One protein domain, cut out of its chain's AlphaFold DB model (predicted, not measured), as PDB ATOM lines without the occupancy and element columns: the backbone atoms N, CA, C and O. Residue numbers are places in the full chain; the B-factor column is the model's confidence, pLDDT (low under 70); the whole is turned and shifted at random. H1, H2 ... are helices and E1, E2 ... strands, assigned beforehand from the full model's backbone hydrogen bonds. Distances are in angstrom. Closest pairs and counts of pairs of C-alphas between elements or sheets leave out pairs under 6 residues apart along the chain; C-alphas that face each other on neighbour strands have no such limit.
ATOM      1  N   GLN A 136     161.738 124.241 131.259       95.50
ATOM      2  CA  GLN A 136     161.279 122.853 131.136       95.50
ATOM      3  C   GLN A 136     159.751 122.732 131.064       95.50
ATOM      4  O   GLN A 136     159.242 121.811 130.433       95.50
ATOM      5  N   LYS A 137     159.003 123.706 131.603       96.75
ATOM      6  CA  LYS A 137     157.540 123.747 131.457       96.75
ATOM      7  C   LYS A 137     157.062 123.995 130.019       96.75
ATOM      8  O   LYS A 137     155.865 123.902 129.772       96.75
ATOM      9  N   TYR A 138     157.951 124.349 129.087       97.69
ATOM     10  CA  TYR A 138     157.650 124.513 127.657       97.69
ATOM     11  C   TYR A 138     158.096 123.309 126.814       97.69
ATOM     12  O   TYR A 138     157.600 123.129 125.702       97.69
ATOM     13  N   ARG A 139     158.982 122.454 127.348       97.00
ATOM     14  CA  ARG A 139     159.421 121.216 126.690       97.00
ATOM     15  C   ARG A 139     158.239 120.264 126.569       97.00
ATOM     16  O   ARG A 139     157.645 119.885 127.576       97.00
ATOM     17  N   SER A 140     157.887 119.891 125.343       97.50
ATOM     18  CA  SER A 140     156.743 119.019 125.070       97.50
ATOM     19  C   SER A 140     156.943 118.204 123.799       97.50
ATOM     20  O   SER A 140     157.592 118.653 122.855       97.50
ATOM     21  N   CYS A 141     156.362 117.006 123.776       97.19
ATOM     22  CA  CYS A 141     156.257 116.157 122.585       97.19
ATOM     23  C   CYS A 141     154.820 116.058 122.057       97.19
ATOM     24  O   CYS A 141     154.595 115.643 120.918       97.19
ATOM     25  N   VAL A 142     153.842 116.431 122.887       97.00
ATOM     26  CA  VAL A 142     152.412 116.279 122.624       97.00
ATOM     27  C   VAL A 142     151.714 117.599 122.897       97.00
ATOM     28  O   VAL A 142     151.793 118.128 124.007       97.00
ATOM     29  N   ALA A 143     150.984 118.084 121.898       98.31
ATOM     30  CA  ALA A 143     150.097 119.220 122.037       98.31
ATOM     31  C   ALA A 143     148.880 119.087 121.114       98.31
ATOM     32  O   ALA A 143     148.944 118.420 120.079       98.31
ATOM     33  N   PHE A 144     147.794 119.744 121.499       97.94
ATOM     34  CA  PHE A 144     146.510 119.774 120.820       97.94
ATOM     35  C   PHE A 144     146.059 121.230 120.682       97.94
ATOM     36  O   PHE A 144     145.971 121.939 121.694       97.94
ATOM     37  N   PRO A 145     145.796 121.711 119.457       97.50
ATOM     38  CA  PRO A 145     145.232 123.032 119.270       97.50
ATOM     39  C   PRO A 145     143.843 123.107 119.879       97.50
ATOM     40  O   PRO A 145     143.037 122.187 119.754       97.50
ATOM     41  N   ILE A 146     143.557 124.238 120.499       95.75
ATOM     42  CA  ILE A 146     142.233 124.570 121.003       95.75
ATOM     43  C   ILE A 146     141.898 125.995 120.581       95.75
ATOM     44  O   ILE A 146     142.777 126.772 120.201       95.75
ATOM     45  N   GLU A 147     140.635 126.384 120.702       92.12
ATOM     46  CA  GLU A 147     140.252 127.763 120.430       92.12
ATOM     47  C   GLU A 147     141.050 128.743 121.318       92.12
ATOM     48  O   GLU A 147     141.008 128.700 122.554       92.12
ATOM     49  N   GLY A 148     141.828 129.614 120.668       88.62
ATOM     50  CA  GLY A 148     142.625 130.657 121.315       88.62
ATOM     51  C   GLY A 148     143.906 130.188 122.016       88.62
ATOM     52  O   GLY A 148     144.492 130.978 122.761       88.62
ATOM     53  N   GLY A 149     144.358 128.944 121.820       95.38
ATOM     54  CA  GLY A 149     145.566 128.462 122.487       95.38
ATOM     55  C   GLY A 149     146.013 127.051 122.120       95.38
ATOM     56  O   GLY A 149     145.585 126.468 121.128       95.38
ATOM     57  N   LEU A 150     146.888 126.503 122.958       98.31
ATOM     58  CA  LEU A 150     147.472 125.179 122.785       98.31
ATOM     59  C   LEU A 150     147.434 124.421 124.117       98.31
ATOM     60  O   LEU A 150     147.994 124.873 125.115       98.31
ATOM     61  N   LEU A 151     146.766 123.271 124.137       98.75
ATOM     62  CA  LEU A 151     146.808 122.330 125.252       98.75
ATOM     63  C   LEU A 151     148.005 121.404 125.049       98.75
ATOM     64  O   LEU A 151     148.151 120.833 123.976       98.75
ATOM     65  N   TYR A 152     148.862 121.220 126.043       98.81
ATOM     66  CA  TYR A 152     150.039 120.365 125.893       98.81
ATOM     67  C   TYR A 152     150.420 119.697 127.205       98.81
ATOM     68  O   TYR A 152     149.948 120.086 128.271       98.81
ATOM     69  N   ALA A 153     151.277 118.685 127.137       98.44
ATOM     70  CA  ALA A 153     151.846 118.058 128.320       98.44
ATOM     71  C   ALA A 153     153.369 118.149 128.280       98.44
ATOM     72  O   ALA A 153     153.984 118.016 127.218       98.44
ATOM     73  N   THR A 154     153.969 118.415 129.436       98.06
ATOM     74  CA  THR A 154     155.419 118.579 129.527       98.06
ATOM     75  C   THR A 154     156.140 117.240 129.415       98.06
ATOM     76  O   THR A 154     155.607 116.183 129.767       98.06
ATOM     77  N   ASP A 155     157.374 117.299 128.935       95.44
ATOM     78  CA  ASP A 155     158.215 116.139 128.672       95.44
ATOM     79  C   ASP A 155     159.610 116.345 129.263       95.44
ATOM     80  O   ASP A 155     160.514 116.806 128.583       95.44
ATOM     81  N   THR A 156     159.802 116.093 130.560       94.06
ATOM     82  CA  THR A 156     161.130 116.242 131.175       94.06
ATOM     83  C   THR A 156     161.416 115.232 132.281       94.06
ATOM     84  O   THR A 156     160.544 114.863 133.065       94.06
ATOM     85  N   GLN A 157     162.677 114.817 132.391       92.75
ATOM     86  CA  GLN A 157     163.197 113.995 133.483       92.75
ATOM     87  C   GLN A 157     163.742 114.844 134.652       92.75
ATOM     88  O   GLN A 157     164.184 114.289 135.664       92.75
ATOM     89  N   GLN A 158     163.757 116.176 134.515       91.19
ATOM     90  CA  GLN A 158     164.431 117.094 135.442       91.19
ATOM     91  C   GLN A 158     163.496 117.733 136.471       91.19
ATOM     92  O   GLN A 158     163.917 117.975 137.603       91.19
ATOM     93  N   GLU A 159     162.237 117.974 136.105       93.31
ATOM     94  CA  GLU A 159     161.249 118.686 136.922       93.31
ATOM     95  C   GLU A 159     159.875 117.992 136.864       93.31
ATOM     96  O   GLU A 159     159.623 117.220 135.936       93.31
ATOM     97  N   PRO A 160     158.978 118.210 137.847       95.19
ATOM     98  CA  PRO A 160     157.636 117.637 137.810       95.19
ATOM     99  C   PRO A 160     156.890 117.998 136.521       95.19
ATOM    100  O   PRO A 160     156.873 119.155 136.106       95.19
ATOM    101  N   ASN A 161     156.240 117.006 135.918       97.75
ATOM    102  CA  ASN A 161     155.508 117.202 134.674       97.75
ATOM    103  C   ASN A 161     154.054 117.613 134.918       97.75
ATOM    104  O   ASN A 161     153.472 117.308 135.962       97.75
ATOM    105  N   SER A 162     153.446 118.266 133.928       98.44
ATOM    106  CA  SER A 162     152.050 118.707 133.981       98.44
ATOM    107  C   SER A 162     151.381 118.742 132.606       98.44
ATOM    108  O   SER A 162     152.048 118.874 131.580       98.44
ATOM    109  N   ILE A 163     150.050 118.663 132.603       98.81
ATOM    110  CA  ILE A 163     149.202 119.124 131.501       98.81
ATOM    111  C   ILE A 163     149.012 120.631 131.677       98.81
ATOM    112  O   ILE A 163     148.734 121.110 132.780       98.81
ATOM    113  N   ARG A 164     149.192 121.383 130.593       98.69
ATOM    114  CA  ARG A 164     149.270 122.840 130.596       98.69
ATOM    115  C   ARG A 164     148.471 123.448 129.458       98.69
ATOM    116  O   ARG A 164     148.301 122.855 128.394       98.69
ATOM    117  N   LEU A 165     148.026 124.673 129.690       98.44
ATOM    118  CA  LEU A 165     147.247 125.473 128.767       98.44
ATOM    119  C   LEU A 165     148.029 126.726 128.386       98.44
ATOM    120  O   LEU A 165     148.221 127.618 129.211       98.44
ATOM    121  N   LEU A 166     148.467 126.801 127.133       98.44
ATOM    122  CA  LEU A 166     149.132 127.973 126.576       98.44
ATOM    123  C   LEU A 166     148.090 128.896 125.937       98.44
ATOM    124  O   LEU A 166     147.477 128.531 124.933       98.44
ATOM    125  N   LYS A 167     147.886 130.088 126.498       97.06
ATOM    126  CA  LYS A 167     146.923 131.081 125.993       97.06
ATOM    127  C   LYS A 167     147.504 132.485 126.006       97.06
ATOM    128  O   LYS A 167     148.323 132.826 126.854       97.06
ATOM    129  N   LEU A 168     147.032 133.321 125.089       94.81
ATOM    130  CA  LEU A 168     147.368 134.739 125.077       94.81
ATOM    131  C   LEU A 168     146.485 135.486 126.089       94.81
ATOM    132  O   LEU A 168     145.273 135.590 125.901       94.81
ATOM    133  N   LYS A 169     147.082 136.030 127.153       93.06
ATOM    134  CA  LYS A 169     146.413 136.861 128.166       93.06
ATOM    135  C   LYS A 169     147.057 138.248 128.166       93.06
ATOM    136  O   LYS A 169     148.257 138.382 128.375       93.06
ATOM    137  N   ASN A 170     146.271 139.297 127.915       91.44
ATOM    138  CA  ASN A 170     146.751 140.692 127.870       91.44
ATOM    139  C   ASN A 170     147.950 140.918 126.923       91.44
ATOM    140  O   ASN A 170     148.854 141.689 127.229       91.44
ATOM    141  N   GLY A 171     147.970 140.227 125.779       91.62
ATOM    142  CA  GLY A 171     149.055 140.328 124.796       91.62
ATOM    143  C   GLY A 171     150.328 139.551 125.153       91.62
ATOM    144  O   GLY A 171     151.294 139.628 124.402       91.62
ATOM    145  N   ILE A 172     150.331 138.789 126.250       94.19
ATOM    146  CA  ILE A 172     151.458 137.956 126.683       94.19
ATOM    147  C   ILE A 172     151.008 136.495 126.723       94.19
ATOM    148  O   ILE A 172     149.902 136.183 127.167       94.19
ATOM    149  N   TRP A 173     151.851 135.593 126.231       96.69
ATOM    150  CA  TRP A 173     151.587 134.162 126.307       96.69
ATOM    151  C   TRP A 173     151.812 133.648 127.723       96.69
ATOM    152  O   TRP A 173     152.888 133.806 128.295       96.69
ATOM    153  N   ASP A 174     150.777 133.029 128.276       96.81
ATOM    154  CA  ASP A 174     150.766 132.441 129.605       96.81
ATOM    155  C   ASP A 174     150.581 130.927 129.501       96.81
ATOM    156  O   ASP A 174     149.734 130.447 128.745       96.81
ATOM    157  N   SER A 175     151.390 130.189 130.258       97.88
ATOM    158  CA  SER A 175     151.355 128.729 130.345       97.88
ATOM    159  C   SER A 175     150.826 128.334 131.717       97.88
ATOM    160  O   SER A 175     151.576 128.237 132.697       97.88
ATOM    161  N   GLU A 176     149.518 128.118 131.772       97.62
ATOM    162  CA  GLU A 176     148.775 127.759 132.974       97.62
ATOM    163  C   GLU A 176     148.861 126.250 133.223       97.62
ATOM    164  O   GLU A 176     148.695 125.450 132.306       97.62
ATOM    165  N   GLU A 177     149.152 125.848 134.459       98.38
ATOM    166  CA  GLU A 177     149.128 124.437 134.851       98.38
ATOM    167  C   GLU A 177     147.691 123.992 135.117       98.38
ATOM    168  O   GLU A 177     147.000 124.632 135.906       98.38
ATOM    169  N   LEU A 178     147.258 122.902 134.481       98.44
ATOM    170  CA  LEU A 178     145.929 122.326 134.694       98.44
ATOM    171  C   LEU A 178     145.970 121.136 135.650       98.44
ATOM    172  O   LEU A 178     145.169 121.064 136.575       98.44
ATOM    173  N   GLU A 179     146.895 120.202 135.424       98.31
ATOM    174  CA  GLU A 179     147.017 118.989 136.233       98.31
ATOM    175  C   GLU A 179     148.466 118.511 136.277       98.31
ATOM    176  O   GLU A 179     149.186 118.522 135.276       98.31
ATOM    177  N   SER A 180     148.882 118.041 137.443       97.88
ATOM    178  CA  SER A 180     150.206 117.485 137.679       97.88
ATOM    179  C   SER A 180     150.236 116.007 137.271       97.88
ATOM    180  O   SER A 180     149.420 115.215 137.734       97.88
ATOM    181  N   ILE A 181     151.216 115.585 136.470       97.88
ATOM    182  CA  ILE A 181     151.289 114.209 135.945       97.88
ATOM    183  C   ILE A 181     152.519 113.450 136.462       97.88
ATOM    184  O   ILE A 181     153.467 114.027 136.995       97.88
ATOM    185  N   ASN A 182     152.476 112.118 136.372       95.75
ATOM    186  CA  ASN A 182     153.451 111.237 137.021       95.75
ATOM    187  C   ASN A 182     154.881 111.334 136.452       95.75
ATOM    188  O   ASN A 182     155.847 111.220 137.208       95.75
ATOM    189  N   GLY A 183     154.998 111.514 135.136       95.88
ATOM    190  CA  GLY A 183     156.251 111.496 134.384       95.88
ATOM    191  C   GLY A 183     156.111 112.239 133.056       95.88
ATOM    192  O   GLY A 183     155.075 112.854 132.802       95.88
ATOM    193  N   SER A 184     157.148 112.178 132.228       96.56
ATOM    194  CA  SER A 184     157.219 112.829 130.916       96.56
ATOM    195  C   SER A 184     156.102 112.384 129.974       96.56
ATOM    196  O   SER A 184     155.722 111.213 129.967       96.56
ATOM    197  N   CYS A 185     155.576 113.291 129.148       97.38
ATOM    198  CA  CYS A 185     154.543 112.968 128.166       97.38
ATOM    199  C   CYS A 185     155.089 112.929 126.732       97.38
ATOM    200  O   CYS A 185     155.055 113.922 126.003       97.38
ATOM    201  N   ILE A 186     155.526 111.741 126.306       95.62
ATOM    202  CA  ILE A 186     156.081 111.497 124.962       95.62
ATOM    203  C   ILE A 186     154.976 111.180 123.939       95.62
ATOM    204  O   ILE A 186     155.091 111.518 122.759       95.62
ATOM    205  N   TYR A 187     153.887 110.541 124.379       96.62
ATOM    206  CA  TYR A 187     152.827 110.047 123.499       96.62
ATOM    207  C   TYR A 187     151.460 110.611 123.871       96.62
ATOM    208  O   TYR A 187     151.117 110.774 125.040       96.62
ATOM    209  N   GLY A 188     150.665 110.882 122.842       96.19
ATOM    210  CA  GLY A 188     149.300 111.361 122.972       96.19
ATOM    211  C   GLY A 188     148.532 111.211 121.669       96.19
ATOM    212  O   GLY A 188     149.120 111.028 120.592       96.19
ATOM    213  N   GLN A 189     147.214 111.263 121.798       95.00
ATOM    214  CA  GLN A 189     146.262 111.131 120.707       95.00
ATOM    215  C   GLN A 189     145.036 111.997 120.989       95.00
ATOM    216  O   GLN A 189     144.589 112.116 122.127       95.00
ATOM    217  N   GLU A 190     144.490 112.593 119.939       95.56
ATOM    218  CA  GLU A 190     143.197 113.255 120.005       95.56
ATOM    219  C   GLU A 190     142.107 112.266 119.583       95.56
ATOM    220  O   GLU A 190     142.204 111.643 118.526       95.56
ATOM    221  N   LEU A 191     141.081 112.127 120.417       95.81
ATOM    222  CA  LEU A 191     139.838 111.419 120.120       95.81
ATOM    223  C   LEU A 191     138.719 112.442 119.873       95.81
ATOM    224  O   LEU A 191     138.883 113.610 120.239       95.81
ATOM    225  N   PRO A 192     137.559 112.048 119.315       95.19
ATOM    226  CA  PRO A 192     136.441 112.969 119.115       95.19
ATOM    227  C   PRO A 192     136.057 113.753 120.382       95.19
ATOM    228  O   PRO A 192     135.986 114.981 120.335       95.19
ATOM    229  N   GLY A 193     135.893 113.066 121.518       96.31
ATOM    230  CA  GLY A 193     135.479 113.653 122.798       96.31
ATOM    231  C   GLY A 193     136.604 113.939 123.795       96.31
ATOM    232  O   GLY A 193     136.352 114.578 124.813       96.31
ATOM    233  N   TYR A 194     137.839 113.500 123.524       97.56
ATOM    234  CA  TYR A 194     138.917 113.525 124.519       97.56
ATOM    235  C   TYR A 194     140.267 113.935 123.942       97.56
ATOM    236  O   TYR A 194     140.606 113.595 122.808       97.56
ATOM    237  N   TYR A 195     141.077 114.591 124.766       98.00
ATOM    238  CA  TYR A 195     142.527 114.628 124.586       98.00
ATOM    239  C   TYR A 195     143.157 113.543 125.451       98.00
ATOM    240  O   TYR A 195     142.858 113.460 126.642       98.00
ATOM    241  N   VAL A 196     144.010 112.708 124.864       98.19
ATOM    242  CA  VAL A 196     144.641 111.573 125.547       98.19
ATOM    243  C   VAL A 196     146.140 111.808 125.648       98.19
ATOM    244  O   VAL A 196     146.813 112.080 124.651       98.19
ATOM    245  N   PHE A 197     146.666 111.644 126.856       98.38
ATOM    246  CA  PHE A 197     148.076 111.776 127.197       98.38
ATOM    247  C   PHE A 197     148.585 110.470 127.811       98.38
ATOM    248  O   PHE A 197     147.880 109.824 128.589       98.38
ATOM    249  N   SER A 198     149.825 110.095 127.499       97.81
ATOM    250  CA  SER A 198     150.530 109.007 128.174       97.81
ATOM    251  C   SER A 198     151.773 109.533 128.859       97.81
ATOM    252  O   SER A 198     152.697 110.023 128.208       97.81
ATOM    253  N   THR A 199     151.846 109.313 130.167       98.06
ATOM    254  CA  THR A 199     153.106 109.495 130.888       98.06
ATOM    255  C   THR A 199     154.058 108.337 130.611       98.06
ATOM    256  O   THR A 199     153.633 107.224 130.297       98.06
ATOM    257  N   SER A 200     155.347 108.620 130.721       97.19
ATOM    258  CA  SER A 200     156.447 107.688 130.532       97.19
ATOM    259  C   SER A 200     157.334 107.677 131.770       97.19
ATOM    260  O   SER A 200     157.416 108.659 132.514       97.19
ATOM    261  N   THR A 201     158.012 106.554 131.992       96.19
ATOM    262  CA  THR A 201     159.110 106.469 132.947       96.19
ATOM    263  C   THR A 201     160.426 106.342 132.212       96.19
ATOM    264  O   THR A 201     160.609 105.490 131.343       96.19
ATOM    265  N   GLU A 202     161.368 107.190 132.594       94.81
ATOM    266  CA  GLU A 202     162.669 107.324 131.961       94.81
ATOM    267  C   GLU A 202     163.765 107.330 133.026       94.81
ATOM    268  O   GLU A 202     163.519 107.760 134.157       94.81
ATOM    269  N   PRO A 203     164.984 106.875 132.703       93.38
ATOM    270  CA  PRO A 203     166.108 107.000 133.612       93.38
ATOM    271  C   PRO A 203     166.591 108.454 133.654       93.38
ATOM    272  O   PRO A 203     166.350 109.239 132.740       93.38
ATOM    273  N   SER A 204     167.361 108.806 134.683       89.25
ATOM    274  CA  SER A 204     168.029 110.113 134.729       89.25
ATOM    275  C   SER A 204     168.931 110.319 133.507       89.25
ATOM    276  O   SER A 204     169.721 109.434 133.166       89.25
ATOM    277  N   GLU A 205     168.882 111.503 132.891       83.88
ATOM    278  CA  GLU A 205     169.786 111.888 131.796       83.88
ATOM    279  C   GLU A 205     171.253 111.983 132.261       83.88
ATOM    280  O   GLU A 205     172.181 111.802 131.470       83.88
ATOM    281  N   LYS A 206     171.489 112.195 133.564       81.25
ATOM    282  CA  LYS A 206     172.837 112.292 134.142       81.25
ATOM    283  C   LYS A 206     173.517 110.921 134.173       81.25
ATOM    284  O   LYS A 206     173.220 110.078 135.018       81.25
ATOM    285  N   VAL A 207     174.491 110.718 133.288       80.12
ATOM    286  CA  VAL A 207     175.313 109.500 133.233       80.12
ATOM    287  C   VAL A 207     176.618 109.709 134.002       80.12
ATOM    288  O   VAL A 207     177.551 110.318 133.492       80.12
ATOM    289  N   VAL A 208     176.707 109.169 135.221       77.06
ATOM    290  CA  VAL A 208     177.947 109.216 136.029       77.06
ATOM    291  C   VAL A 208     178.944 108.137 135.590       77.06
ATOM    292  O   VAL A 208     180.142 108.381 135.491       77.06
ATOM    293  N   ASN A 209     178.455 106.930 135.298       88.06
ATOM    294  CA  ASN A 209     179.261 105.797 134.844       88.06
ATOM    295  C   ASN A 209     178.496 105.039 133.753       88.06
ATOM    296  O   ASN A 209     177.329 104.711 133.943       88.06
ATOM    297  N   LYS A 210     179.156 104.748 132.623       86.12
ATOM    298  CA  LYS A 210     178.519 104.116 131.454       86.12
ATOM    299  C   LYS A 210     177.953 102.727 131.743       86.12
ATOM    300  O   LYS A 210     176.882 102.404 131.259       86.12
ATOM    301  N   VAL A 211     178.661 101.896 132.507       90.06
ATOM    302  CA  VAL A 211     178.188 100.540 132.825       90.06
ATOM    303  C   VAL A 211     177.045 100.613 133.830       90.06
ATOM    304  O   VAL A 211     176.011  99.982 133.632       90.06
ATOM    305  N   ALA A 212     177.194 101.435 134.871       87.88
ATOM    306  CA  ALA A 212     176.140 101.626 135.862       87.88
ATOM    307  C   ALA A 212     174.862 102.200 135.234       87.88
ATOM    308  O   ALA A 212     173.774 101.748 135.564       87.88
ATOM    309  N   SER A 213     174.976 103.140 134.287       88.81
ATOM    310  CA  SER A 213     173.810 103.736 133.628       88.81
ATOM    311  C   SER A 213     173.077 102.763 132.706       88.81
ATOM    312  O   SER A 213     171.863 102.895 132.546       88.81
ATOM    313  N   LEU A 214     173.783 101.787 132.121       92.06
ATOM    314  CA  LEU A 214     173.171 100.699 131.353       92.06
ATOM    315  C   LEU A 214     172.362  99.750 132.244       92.06
ATOM    316  O   LEU A 214     171.353  99.221 131.792       92.06
ATOM    317  N   LEU A 215     172.791  99.557 133.492       93.12
ATOM    318  CA  LEU A 215     172.143  98.677 134.469       93.12
ATOM    319  C   LEU A 215     171.156  99.412 135.393       93.12
ATOM    320  O   LEU A 215     170.572  98.787 136.276       93.12
ATOM    321  N   ASP A 216     170.953 100.715 135.194       91.06
ATOM    322  CA  ASP A 216     170.048 101.524 136.007       91.06
ATOM    323  C   ASP A 216     168.586 101.160 135.733       91.06
ATOM    324  O   ASP A 216     168.105 101.240 134.599       91.06
ATOM    325  N   ASN A 217     167.884 100.762 136.791       92.94
ATOM    326  CA  ASN A 217     166.468 100.416 136.789       92.94
ATOM    327  C   ASN A 217     165.628 101.380 137.640       92.94
ATOM    328  O   ASN A 217     164.478 101.078 137.967       92.94
ATOM    329  N   LYS A 218     166.177 102.548 138.000       93.19
ATOM    330  CA  LYS A 218     165.449 103.591 138.724       93.19
ATOM    331  C   LYS A 218     164.982 104.697 137.778       93.19
ATOM    332  O   LYS A 218     165.733 105.092 136.885       93.19
ATOM    333  N   PRO A 219     163.748 105.201 137.959       94.88
ATOM    334  CA  PRO A 219     163.292 106.349 137.197       94.88
ATOM    335  C   PRO A 219     164.085 107.600 137.596       94.88
ATOM    336  O   PRO A 219     164.682 107.670 138.676       94.88
ATOM    337  N   ALA A 220     164.067 108.608 136.731       94.00
ATOM    338  CA  ALA A 220     164.605 109.921 137.029       94.00
ATOM    339  C   ALA A 220     163.922 110.543 138.265       94.00
ATOM    340  O   ALA A 220     162.746 110.275 138.513       94.00
ATOM    341  N   PRO A 221     164.615 111.412 139.028       89.00
ATOM    342  CA  PRO A 221     164.089 111.954 140.286       89.00
ATOM    343  C   PRO A 221     162.758 112.708 140.167       89.00
ATOM    344  O   PRO A 221     162.014 112.777 141.141       89.00
ATOM    345  N   ALA A 222     162.465 113.280 138.997       91.19
ATOM    346  CA  ALA A 222     161.232 114.018 138.748       91.19
ATOM    347  C   ALA A 222     160.002 113.129 138.488       91.19
ATOM    348  O   ALA A 222     158.871 113.616 138.520       91.19
ATOM    349  N   ILE A 223     160.207 111.831 138.243       93.75
ATOM    350  CA  ILE A 223     159.130 110.860 138.040       93.75
ATOM    351  C   ILE A 223     158.666 110.359 139.409       93.75
ATOM    352  O   ILE A 223     159.429 109.738 140.152       93.75
ATOM    353  N   ARG A 224     157.398 110.620 139.744       90.25
ATOM    354  CA  ARG A 224     156.860 110.407 141.103       90.25
ATOM    355  C   ARG A 224     156.742 108.925 141.451       90.25
ATOM    356  O   ARG A 224     157.085 108.505 142.553       90.25
ATOM    357  N   PHE A 225     156.245 108.138 140.505       95.81
ATOM    358  CA  PHE A 225     156.038 106.703 140.631       95.81
ATOM    359  C   PHE A 225     156.602 106.003 139.400       95.81
ATOM    360  O   PHE A 225     156.447 106.486 138.281       95.81
ATOM    361  N   ASN A 226     157.212 104.832 139.585       96.62
ATOM    362  CA  ASN A 226     157.745 104.055 138.472       96.62
ATOM    363  C   ASN A 226     156.630 103.313 137.698       96.62
ATOM    364  O   ASN A 226     156.531 102.088 137.745       96.62
ATOM    365  N   ARG A 227     155.742 104.071 137.049       96.88
ATOM    366  CA  ARG A 227     154.584 103.592 136.286       96.88
ATOM    367  C   ARG A 227     154.234 104.531 135.131       96.88
ATOM    368  O   ARG A 227     154.514 105.724 135.202       96.88
ATOM    369  N   SER A 228     153.577 103.998 134.113       97.75
ATOM    370  CA  SER A 228     153.002 104.780 133.017       97.75
ATOM    371  C   SER A 228     151.493 104.895 133.206       97.75
ATOM    372  O   SER A 228     150.814 103.902 133.464       97.75
ATOM    373  N   ASP A 229     150.980 106.113 133.083       98.12
ATOM    374  CA  ASP A 229     149.572 106.470 133.268       98.12
ATOM    375  C   ASP A 229     148.969 106.938 131.934       98.12
ATOM    376  O   ASP A 229     149.575 107.772 131.257       98.12
ATOM    377  N   ILE A 230     147.762 106.455 131.609       98.44
ATOM    378  CA  ILE A 230     146.901 107.005 130.550       98.44
ATOM    379  C   ILE A 230     145.964 108.023 131.196       98.44
ATOM    380  O   ILE A 230     145.169 107.676 132.079       98.44
ATOM    381  N   ILE A 231     146.052 109.267 130.747       98.50
ATOM    382  CA  ILE A 231     145.300 110.407 131.268       98.50
ATOM    383  C   ILE A 231     144.442 110.961 130.138       98.50
ATOM    384  O   ILE A 231     144.910 111.082 129.005       98.50
ATOM    385  N   ILE A 232     143.194 111.292 130.440       98.31
ATOM    386  CA  ILE A 232     142.269 111.908 129.493       98.31
ATOM    387  C   ILE A 232     141.820 113.268 130.008       98.31
ATOM    388  O   ILE A 232     141.677 113.456 131.215       98.31
ATOM    389  N   MET A 233     141.572 114.185 129.082       98.25
ATOM    390  CA  MET A 233     140.831 115.416 129.318       98.25
ATOM    391  C   MET A 233     139.566 115.390 128.467       98.25
ATOM    392  O   MET A 233     139.652 115.263 127.243       98.25
ATOM    393  N   ASP A 234     138.408 115.489 129.110       97.56
ATOM    394  CA  ASP A 234     137.109 115.579 128.444       97.56
ATOM    395  C   ASP A 234     136.954 116.951 127.775       97.56
ATOM    396  O   ASP A 234     137.122 117.988 128.421       97.56
ATOM    397  N   LYS A 235     136.653 116.979 126.474       96.62
ATOM    398  CA  LYS A 235     136.538 118.237 125.719       96.62
ATOM    399  C   LYS A 235     135.297 119.052 126.089       96.62
ATOM    400  O   LYS A 235     135.299 120.264 125.890       96.62
ATOM    401  N   ALA A 236     134.239 118.411 126.587       96.06
ATOM    402  CA  ALA A 236     132.994 119.076 126.955       96.06
ATOM    403  C   ALA A 236     133.055 119.651 128.375       96.06
ATOM    404  O   ALA A 236     132.591 120.767 128.605       96.06
ATOM    405  N   THR A 237     133.626 118.909 129.328       96.38
ATOM    406  CA  THR A 237     133.659 119.320 130.743       96.38
ATOM    407  C   THR A 237     134.988 119.934 131.178       96.38
ATOM    408  O   THR A 237     135.032 120.595 132.215       96.38
ATOM    409  N   ASN A 238     136.057 119.754 130.395       95.81
ATOM    410  CA  ASN A 238     137.448 120.027 130.777       95.81
ATOM    411  C   ASN A 238     137.936 119.202 131.984       95.81
ATOM    412  O   ASN A 238     138.965 119.529 132.574       95.81
ATOM    413  N   GLU A 239     137.219 118.138 132.363       97.62
ATOM    414  CA  GLU A 239     137.626 117.257 133.455       97.62
ATOM    415  C   GLU A 239     138.830 116.412 133.036       97.62
ATOM    416  O   GLU A 239     138.822 115.773 131.980       97.62
ATOM    417  N   ILE A 240     139.858 116.390 133.884       98.44
ATOM    418  CA  ILE A 240     141.050 115.566 133.701       98.44
ATOM    419  C   ILE A 240     140.962 114.364 134.638       98.44
ATOM    420  O   ILE A 240     140.769 114.511 135.843       98.44
ATOM    421  N   SER A 241     141.128 113.159 134.096       97.19
ATOM    422  CA  SER A 241     141.120 111.931 134.891       97.19
ATOM    423  C   SER A 241     142.113 110.899 134.364       97.19
ATOM    424  O   SER A 241     142.473 110.876 133.187       97.19
ATOM    425  N   ARG A 242     142.585 110.019 135.252       97.69
ATOM    426  CA  ARG A 242     143.436 108.886 134.876       97.69
ATOM    427  C   ARG A 242     142.575 107.659 134.606       97.69
ATOM    428  O   ARG A 242     141.928 107.151 135.518       97.69
ATOM    429  N   VAL A 243     142.649 107.143 133.384       96.88
ATOM    430  CA  VAL A 243     141.894 105.961 132.938       96.88
ATOM    431  C   VAL A 243     142.611 104.674 133.316       96.88
ATOM    432  O   VAL A 243     141.980 103.691 133.700       96.88
ATOM    433  N   TYR A 244     143.939 104.668 133.213       97.56
ATOM    434  CA  TYR A 244     144.729 103.462 133.420       97.56
ATOM    435  C   TYR A 244     146.131 103.772 133.950       97.56
ATOM    436  O   TYR A 244     146.630 104.888 133.802       97.56
ATOM    437  N   SER A 245     146.749 102.780 134.590       97.31
ATOM    438  CA  SER A 245     148.095 102.856 135.156       97.31
ATOM    439  C   SER A 245     148.733 101.466 135.182       97.31
ATOM    440  O   SER A 245     148.111 100.529 135.693       97.31
ATOM    441  N   ASP A 246     149.966 101.333 134.685       97.50
ATOM    442  CA  ASP A 246     150.765 100.107 134.832       97.50
ATOM    443  C   ASP A 246     152.195 100.406 135.280       97.50
ATOM    444  O   ASP A 246     152.830 101.361 134.829       97.50
ATOM    445  N   GLU A 247     152.703  99.583 136.194       98.00
ATOM    446  CA  GLU A 247     154.062  99.712 136.721       98.00
ATOM    447  C   GLU A 247     155.084  99.414 135.621       98.00
ATOM    448  O   GLU A 247     154.867  98.549 134.775       98.00
ATOM    449  N   LYS A 248     156.235 100.085 135.661       97.50
ATOM    450  CA  LYS A 248     157.410  99.678 134.884       97.50
ATOM    451  C   LYS A 248     157.887  98.315 135.392       97.50
ATOM    452  O   LYS A 248     157.844  98.036 136.593       97.50
ATOM    453  N   ASP A 249     158.340  97.464 134.480       96.56
ATOM    454  CA  ASP A 249     159.082  96.253 134.827       96.56
ATOM    455  C   ASP A 249     160.356  96.553 135.660       96.56
ATOM    456  O   ASP A 249     160.751  97.698 135.884       96.56
ATOM    457  N   ILE A 250     161.021  95.499 136.138       96.38
ATOM    458  CA  ILE A 250     162.220  95.616 136.988       96.38
ATOM    459  C   ILE A 250     163.535  95.762 136.202       96.38
ATOM    460  O   ILE A 250     164.606  95.840 136.816       96.38
ATOM    461  N   TYR A 251     163.480  95.734 134.868       96.94
ATOM    462  CA  TYR A 251     164.650  95.689 134.005       96.94
ATOM    463  C   TYR A 251     165.265  97.079 133.782       96.94
ATOM    464  O   TYR A 251     164.562  98.093 133.788       96.94
ATOM    465  N   PRO A 252     166.590  97.147 133.550       95.88
ATOM    466  CA  PRO A 252     167.271  98.409 133.291       95.88
ATOM    467  C   PRO A 252     166.736  99.175 132.074       95.88
ATOM    468  O   PRO A 252     166.635  98.622 130.977       95.88
ATOM    469  N   TYR A 253     166.503 100.480 132.230       95.19
ATOM    470  CA  TYR A 253     165.868 101.335 131.216       95.19
ATOM    471  C   TYR A 253     166.610 101.371 129.881       95.19
ATOM    472  O   TYR A 253     166.016 101.283 128.810       95.19
ATOM    473  N   ARG A 254     167.936 101.533 129.930       93.25
ATOM    474  CA  ARG A 254     168.744 101.741 128.717       93.25
ATOM    475  C   ARG A 254     168.922 100.469 127.893       93.25
ATOM    476  O   ARG A 254     169.255 100.561 126.715       93.25
ATOM    477  N   LEU A 255     168.717  99.302 128.503       94.25
ATOM    478  CA  LEU A 255     168.828  98.004 127.839       94.25
ATOM    479  C   LEU A 255     167.459  97.443 127.441       94.25
ATOM    480  O   LEU A 255     167.345  96.838 126.381       94.25
ATOM    481  N   PHE A 256     166.428  97.682 128.255       95.38
ATOM    482  CA  PHE A 256     165.103  97.067 128.129       95.38
ATOM    483  C   PHE A 256     163.977  98.094 127.959       95.38
ATOM    484  O   PHE A 256     162.840  97.838 128.337       95.38
ATOM    485  N   GLN A 257     164.296  99.242 127.356       95.06
ATOM    486  CA  GLN A 257     163.359 100.328 127.060       95.06
ATOM    487  C   GLN A 257     162.763 101.022 128.297       95.06
ATOM    488  O   GLN A 257     162.905 100.614 129.455       95.06
ATOM    489  N   PHE A 258     162.114 102.143 128.006       95.38
ATOM    490  CA  PHE A 258     161.368 102.962 128.950       95.38
ATOM    491  C   PHE A 258     160.008 102.337 129.249       95.38
ATOM    492  O   PHE A 258     159.497 101.561 128.443       95.38
ATOM    493  N   GLY A 259     159.424 102.684 130.398       96.94
ATOM    494  CA  GLY A 259     158.012 102.401 130.637       96.94
ATOM    495  C   GLY A 259     157.199 103.404 129.838       96.94
ATOM    496  O   GLY A 259     157.296 104.597 130.109       96.94
ATOM    497  N   THR A 260     156.470 102.957 128.819       96.56
ATOM    498  CA  THR A 260     155.708 103.853 127.940       96.56
ATOM    499  C   THR A 260     154.408 103.208 127.480       96.56
ATOM    500  O   THR A 260     154.319 101.982 127.359       96.56
ATOM    501  N   VAL A 261     153.416 104.045 127.173       97.44
ATOM    502  CA  VAL A 261     152.206 103.639 126.455       97.44
ATOM    503  C   VAL A 261     152.113 104.453 125.170       97.44
ATOM    504  O   VAL A 261     152.131 105.681 125.185       97.44
ATOM    505  N   MET A 262     152.065 103.759 124.040       95.62
ATOM    506  CA  MET A 262     152.035 104.353 122.709       95.62
ATOM    507  C   MET A 262     150.642 104.229 122.105       95.62
ATOM    508  O   MET A 262     149.976 103.206 122.266       95.62
ATOM    509  N   PHE A 263     150.238 105.245 121.349       93.88
ATOM    510  CA  PHE A 263     148.977 105.252 120.610       93.88
ATOM    511  C   PHE A 263     149.255 105.194 119.103       93.88
ATOM    512  O   PHE A 263     150.229 105.806 118.643       93.88
ATOM    513  N   PRO A 264     148.426 104.489 118.312       88.38
ATOM    514  CA  PRO A 264     148.536 104.536 116.863       88.38
ATOM    515  C   PRO A 264     148.288 105.964 116.361       88.38
ATOM    516  O   PRO A 264     147.495 106.718 116.923       88.38
ATOM    517  N   LYS A 265     148.972 106.349 115.283       80.38
ATOM    518  CA  LYS A 265     148.712 107.616 114.590       80.38
ATOM    519  C   LYS A 265     147.624 107.403 113.536       80.38
ATOM    520  O   LYS A 265     147.644 106.400 112.832       80.38
ATOM    521  N   GLY A 266     146.699 108.350 113.430       76.69
ATOM    522  CA  GLY A 266     145.536 108.302 112.540       76.69
ATOM    523  C   GLY A 266     144.444 109.248 113.038       76.69
ATOM    524  O   GLY A 266     144.638 109.896 114.066       76.69
ATOM    525  N   VAL A 267     143.323 109.324 112.317       75.12
ATOM    526  CA  VAL A 267     142.127 110.075 112.733       75.12
ATOM    527  C   VAL A 267     141.138 109.087 113.359       75.12
ATOM    528  O   VAL A 267     140.571 108.277 112.629       75.12
ATOM    529  N   PRO A 268     140.949 109.090 114.690       83.88
ATOM    530  CA  PRO A 268     140.037 108.157 115.345       83.88
ATOM    531  C   PRO A 268     138.578 108.543 115.081       83.88
ATOM    532  O   PRO A 268     138.205 109.704 115.229       83.88
ATOM    533  N   GLU A 269     137.740 107.565 114.735       87.31
ATOM    534  CA  GLU A 269     136.296 107.770 114.508       87.31
ATOM    535  C   GLU A 269     135.462 107.597 115.789       87.31
ATOM    536  O   GLU A 269     134.289 107.975 115.847       87.31
ATOM    537  N   HIS A 270     136.058 107.013 116.828       91.44
ATOM    538  CA  HIS A 270     135.386 106.636 118.066       91.44
ATOM    539  C   HIS A 270     136.204 107.059 119.286       91.44
ATOM    540  O   HIS A 270     137.418 107.248 119.210       91.44
ATOM    541  N   ASN A 271     135.533 107.163 120.433       94.81
ATOM    542  CA  ASN A 271     136.162 107.399 121.730       94.81
ATOM    543  C   ASN A 271     136.778 106.101 122.286       94.81
ATOM    544  O   ASN A 271     136.417 105.636 123.363       94.81
ATOM    545  N   GLU A 272     137.693 105.492 121.534       95.12
ATOM    546  CA  GLU A 272     138.415 104.283 121.930       95.12
ATOM    547  C   GLU A 272     139.925 104.516 121.875       95.12
ATOM    548  O   GLU A 272     140.470 104.958 120.866       95.12
ATOM    549  N   VAL A 273     140.611 104.195 122.972       94.88
ATOM    550  CA  VAL A 273     142.070 104.263 123.062       94.88
ATOM    551  C   VAL A 273     142.650 102.882 122.781       94.88
ATOM    552  O   VAL A 273     142.507 101.980 123.603       94.88
ATOM    553  N   ALA A 274     143.361 102.733 121.664       95.50
ATOM    554  CA  ALA A 274     144.235 101.588 121.415       95.50
ATOM    555  C   ALA A 274     145.633 101.895 121.976       95.50
ATOM    556  O   ALA A 274     146.348 102.744 121.446       95.50
ATOM    557  N   ALA A 275     146.018 101.229 123.060       96.81
ATOM    558  CA  ALA A 275     147.219 101.545 123.824       96.81
ATOM    559  C   ALA A 275     148.204 100.370 123.787       96.81
ATOM    560  O   ALA A 275     147.900  99.292 124.297       96.81
ATOM    561  N   TYR A 276     149.373 100.572 123.179       97.00
ATOM    562  CA  TYR A 276     150.446  99.580 123.114       97.00
ATOM    563  C   TYR A 276     151.495  99.856 124.185       97.00
ATOM    564  O   TYR A 276     152.080 100.939 124.228       97.00
ATOM    565  N   PHE A 277     151.739  98.875 125.042       97.38
ATOM    566  CA  PHE A 277     152.597  99.020 126.209       97.38
ATOM    567  C   PHE A 277     154.005  98.494 125.934       97.38
ATOM    568  O   PHE A 277     154.186  97.445 125.315       97.38
ATOM    569  N   VAL A 278     155.009  99.218 126.428       97.00
ATOM    570  CA  VAL A 278     156.419  98.816 126.390       97.00
ATOM    571  C   VAL A 278     157.037  99.053 127.755       97.00
ATOM    572  O   VAL A 278     156.808 100.087 128.383       97.00
ATOM    573  N   GLY A 279     157.831  98.088 128.203       96.50
ATOM    574  CA  GLY A 279     158.507  98.129 129.485       96.50
ATOM    575  C   GLY A 279     157.531  98.051 130.660       96.50
ATOM    576  O   GLY A 279     157.780  98.634 131.706       96.50
ATOM    577  N   SER A 280     156.368  97.424 130.505       96.81
ATOM    578  CA  SER A 280     155.326  97.422 131.543       96.81
ATOM    579  C   SER A 280     155.244  96.080 132.264       96.81
ATOM    580  O   SER A 280     155.394  95.029 131.655       96.81
ATOM    581  N   LYS A 281     154.960  96.077 133.563       97.00
ATOM    582  CA  LYS A 281     154.970  94.867 134.389       97.00
ATOM    583  C   LYS A 281     153.862  93.877 134.035       97.00
ATOM    584  O   LYS A 281     154.090  92.674 134.150       97.00
ATOM    585  N   LYS A 282     152.664  94.347 133.665       96.44
ATOM    586  CA  LYS A 282     151.518  93.466 133.379       96.44
ATOM    587  C   LYS A 282     151.303  93.241 131.889       96.44
ATOM    588  O   LYS A 282     150.885  92.150 131.512       96.44
ATOM    589  N   HIS A 283     151.568  94.253 131.067       94.31
ATOM    590  CA  HIS A 283     151.114  94.288 129.676       94.31
ATOM    591  C   HIS A 283     152.240  94.482 128.654       94.31
ATOM    592  O   HIS A 283     151.977  94.974 127.558       94.31
ATOM    593  N   ASP A 284     153.482  94.092 128.970       96.56
ATOM    594  CA  ASP A 284     154.611  94.347 128.067       96.56
ATOM    595  C   ASP A 284     154.383  93.775 126.665       96.56
ATOM    596  O   ASP A 284     154.005  92.613 126.506       96.56
ATOM    597  N   LEU A 285     154.630  94.603 125.649       95.81
ATOM    598  CA  LEU A 285     154.463  94.287 124.231       95.81
ATOM    599  C   LEU A 285     153.040  93.847 123.845       95.81
ATOM    600  O   LEU A 285     152.859  93.135 122.854       95.81
ATOM    601  N   THR A 286     152.025  94.291 124.592       96.25
ATOM    602  CA  THR A 286     150.607  94.035 124.291       96.25
ATOM    603  C   THR A 286     149.844  95.321 123.981       96.25
ATOM    604  O   THR A 286     150.198  96.402 124.456       96.25
ATOM    605  N   THR A 287     148.780  95.200 123.180       96.94
ATOM    606  CA  THR A 287     147.823  96.285 122.921       96.94
ATOM    607  C   THR A 287     146.554  96.043 123.725       96.94
ATOM    608  O   THR A 287     145.952  94.974 123.613       96.94
ATOM    609  N   LEU A 288     146.120  97.044 124.488       96.94
ATOM    610  CA  LEU A 288     144.813  97.066 125.143       96.94
ATOM    611  C   LEU A 288     143.909  98.110 124.488       96.94
ATOM    612  O   LEU A 288     144.392  99.103 123.946       96.94
ATOM    613  N   PHE A 289     142.601  97.892 124.578       96.06
ATOM    614  CA  PHE A 289     141.581  98.816 124.091       96.06
ATOM    615  C   PHE A 289     140.760  99.336 125.269       96.06
ATOM    616  O   PHE A 289     140.301  98.553 126.102       96.06
ATOM    617  N   PHE A 290     140.585 100.655 125.340       95.06
ATOM    618  CA  PHE A 290     139.782 101.318 126.364       95.06
ATOM    619  C   PHE A 290     138.682 102.139 125.698       95.06
ATOM    620  O   PHE A 290     138.960 103.180 125.104       95.06
ATOM    621  N   SER A 291     137.433 101.691 125.811       94.12
ATOM    622  CA  SER A 291     136.279 102.467 125.355       94.12
ATOM    623  C   SER A 291     135.933 103.531 126.399       94.12
ATOM    624  O   SER A 291     135.622 103.212 127.550       94.12
ATOM    625  N   LEU A 292     136.005 104.798 126.007       93.06
ATOM    626  CA  LEU A 292     135.587 105.934 126.820       93.06
ATOM    627  C   LEU A 292     134.099 106.214 126.571       93.06
ATOM    628  O   LEU A 292     133.521 105.769 125.578       93.06
ATOM    629  N   ARG A 293     133.447 106.907 127.508       84.25
ATOM    630  CA  ARG A 293     132.028 107.258 127.350       84.25
ATOM    631  C   ARG A 293     131.874 108.303 126.239       84.25
ATOM    632  O   ARG A 293     132.818 109.019 125.938       84.25
ATOM    633  N   ASN A 294     130.701 108.342 125.617       59.47
ATOM    634  CA  ASN A 294     130.325 109.421 124.700       59.47
ATOM    635  C   ASN A 294     129.661 110.561 125.460       59.47
ATOM    636  O   ASN A 294     128.970 110.251 126.462       59.47
TER     637      ASN A 294
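Overview. This is residues 136 to 294 of the 294 residues of an uncharacterized protein of Salinivibrio costicola (UniProt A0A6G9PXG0). Three antiparallel sheets form a stack, partly face to face in turn: E5 to E8 make the middle layer, with E1 to E4 on one side of it and the small sheet E9 to E11 on the other. The short helices H1 and H2 sit together at one end of the stack, on none of the sheets. The 159 printed residues hold the elements E1 E2 E3 E4 E5 E6 H1 E7 E8 H2 E9 E10 E11, mostly strand, and each sheet runs in numerical order. The whole is compact, with a radius of gyration of the C-alphas of 16.1 A and spans of 49 by 37 by 22 A.

Along the chain. Find C-alpha 140 at (156.743, 119.019, 125.070), where E1 (140 to 146) begins. Next come E2 (149 to 154), E3 (161 to 169, 22.6 A) and E4 (172 to 181, 25.5 A), which bends by 55 degrees at residue 178. Read on through E5 (184 to 190), E6 (194 to 200) and H1 (210 to 214), whose C-alpha 210 is at (178.519, 104.116, 131.454). Then come E7 (227 to 234, 22.6 A), E8 (240 to 247, 20.7 A), which bends by 56 degrees at residue 243, H2 (253 to 256), E9 (260 to 262), E10 (272 to 278, 19.3 A) and E11 (287 to 291), ending at (136.279, 102.467, 125.355).

Arrangement. Begin with E1 to E4, a strongly twisted meander, each strand the antiparallel neighbour of the one before; look for N 144 and O 151 at 2.7 A, N 164 and O 152 at 2.8 A, and N 163 and O 179 at 2.8 A. E4 runs on into E5 at 99 degrees. In the strongly twisted sheet E5 to E8, find N 200 and O 184 at 2.7 A, N 197 and O 231 at 2.8 A, and N 228 and O 246 at 2.8 A. These two sheets face each other, their strands at 33 degrees; the closest C-alphas of E1 and E5, Cys 141 and Ile 186, are 5.2 A apart. In the meander E9 E10 E11, N 262 and O 276 are 2.8 A apart, as are N 275 and O 288. It faces the sheet E5 to E8, their strands at 11 degrees; the closest C-alphas of E6 and E9, Ser 200 and Thr 260, are 4.7 A apart. H1 and H2 touch, closest at the C-alphas of Leu 214 and Arg 254, 5.3 A. In H1 the O i to N i+4 pair is within hydrogen-bond range; H2 is too short for one.

Size, cuts and confidence. The C-alphas of Asn 170 and Val 211, the two farthest apart, are 51.2 A apart. The printed part has no cut, and its long link is H1 to E7, residues 215 to 226. Mean pLDDT of the printed part is 94.5; look for low confidence at residue 294, the chain's last, which is under 70.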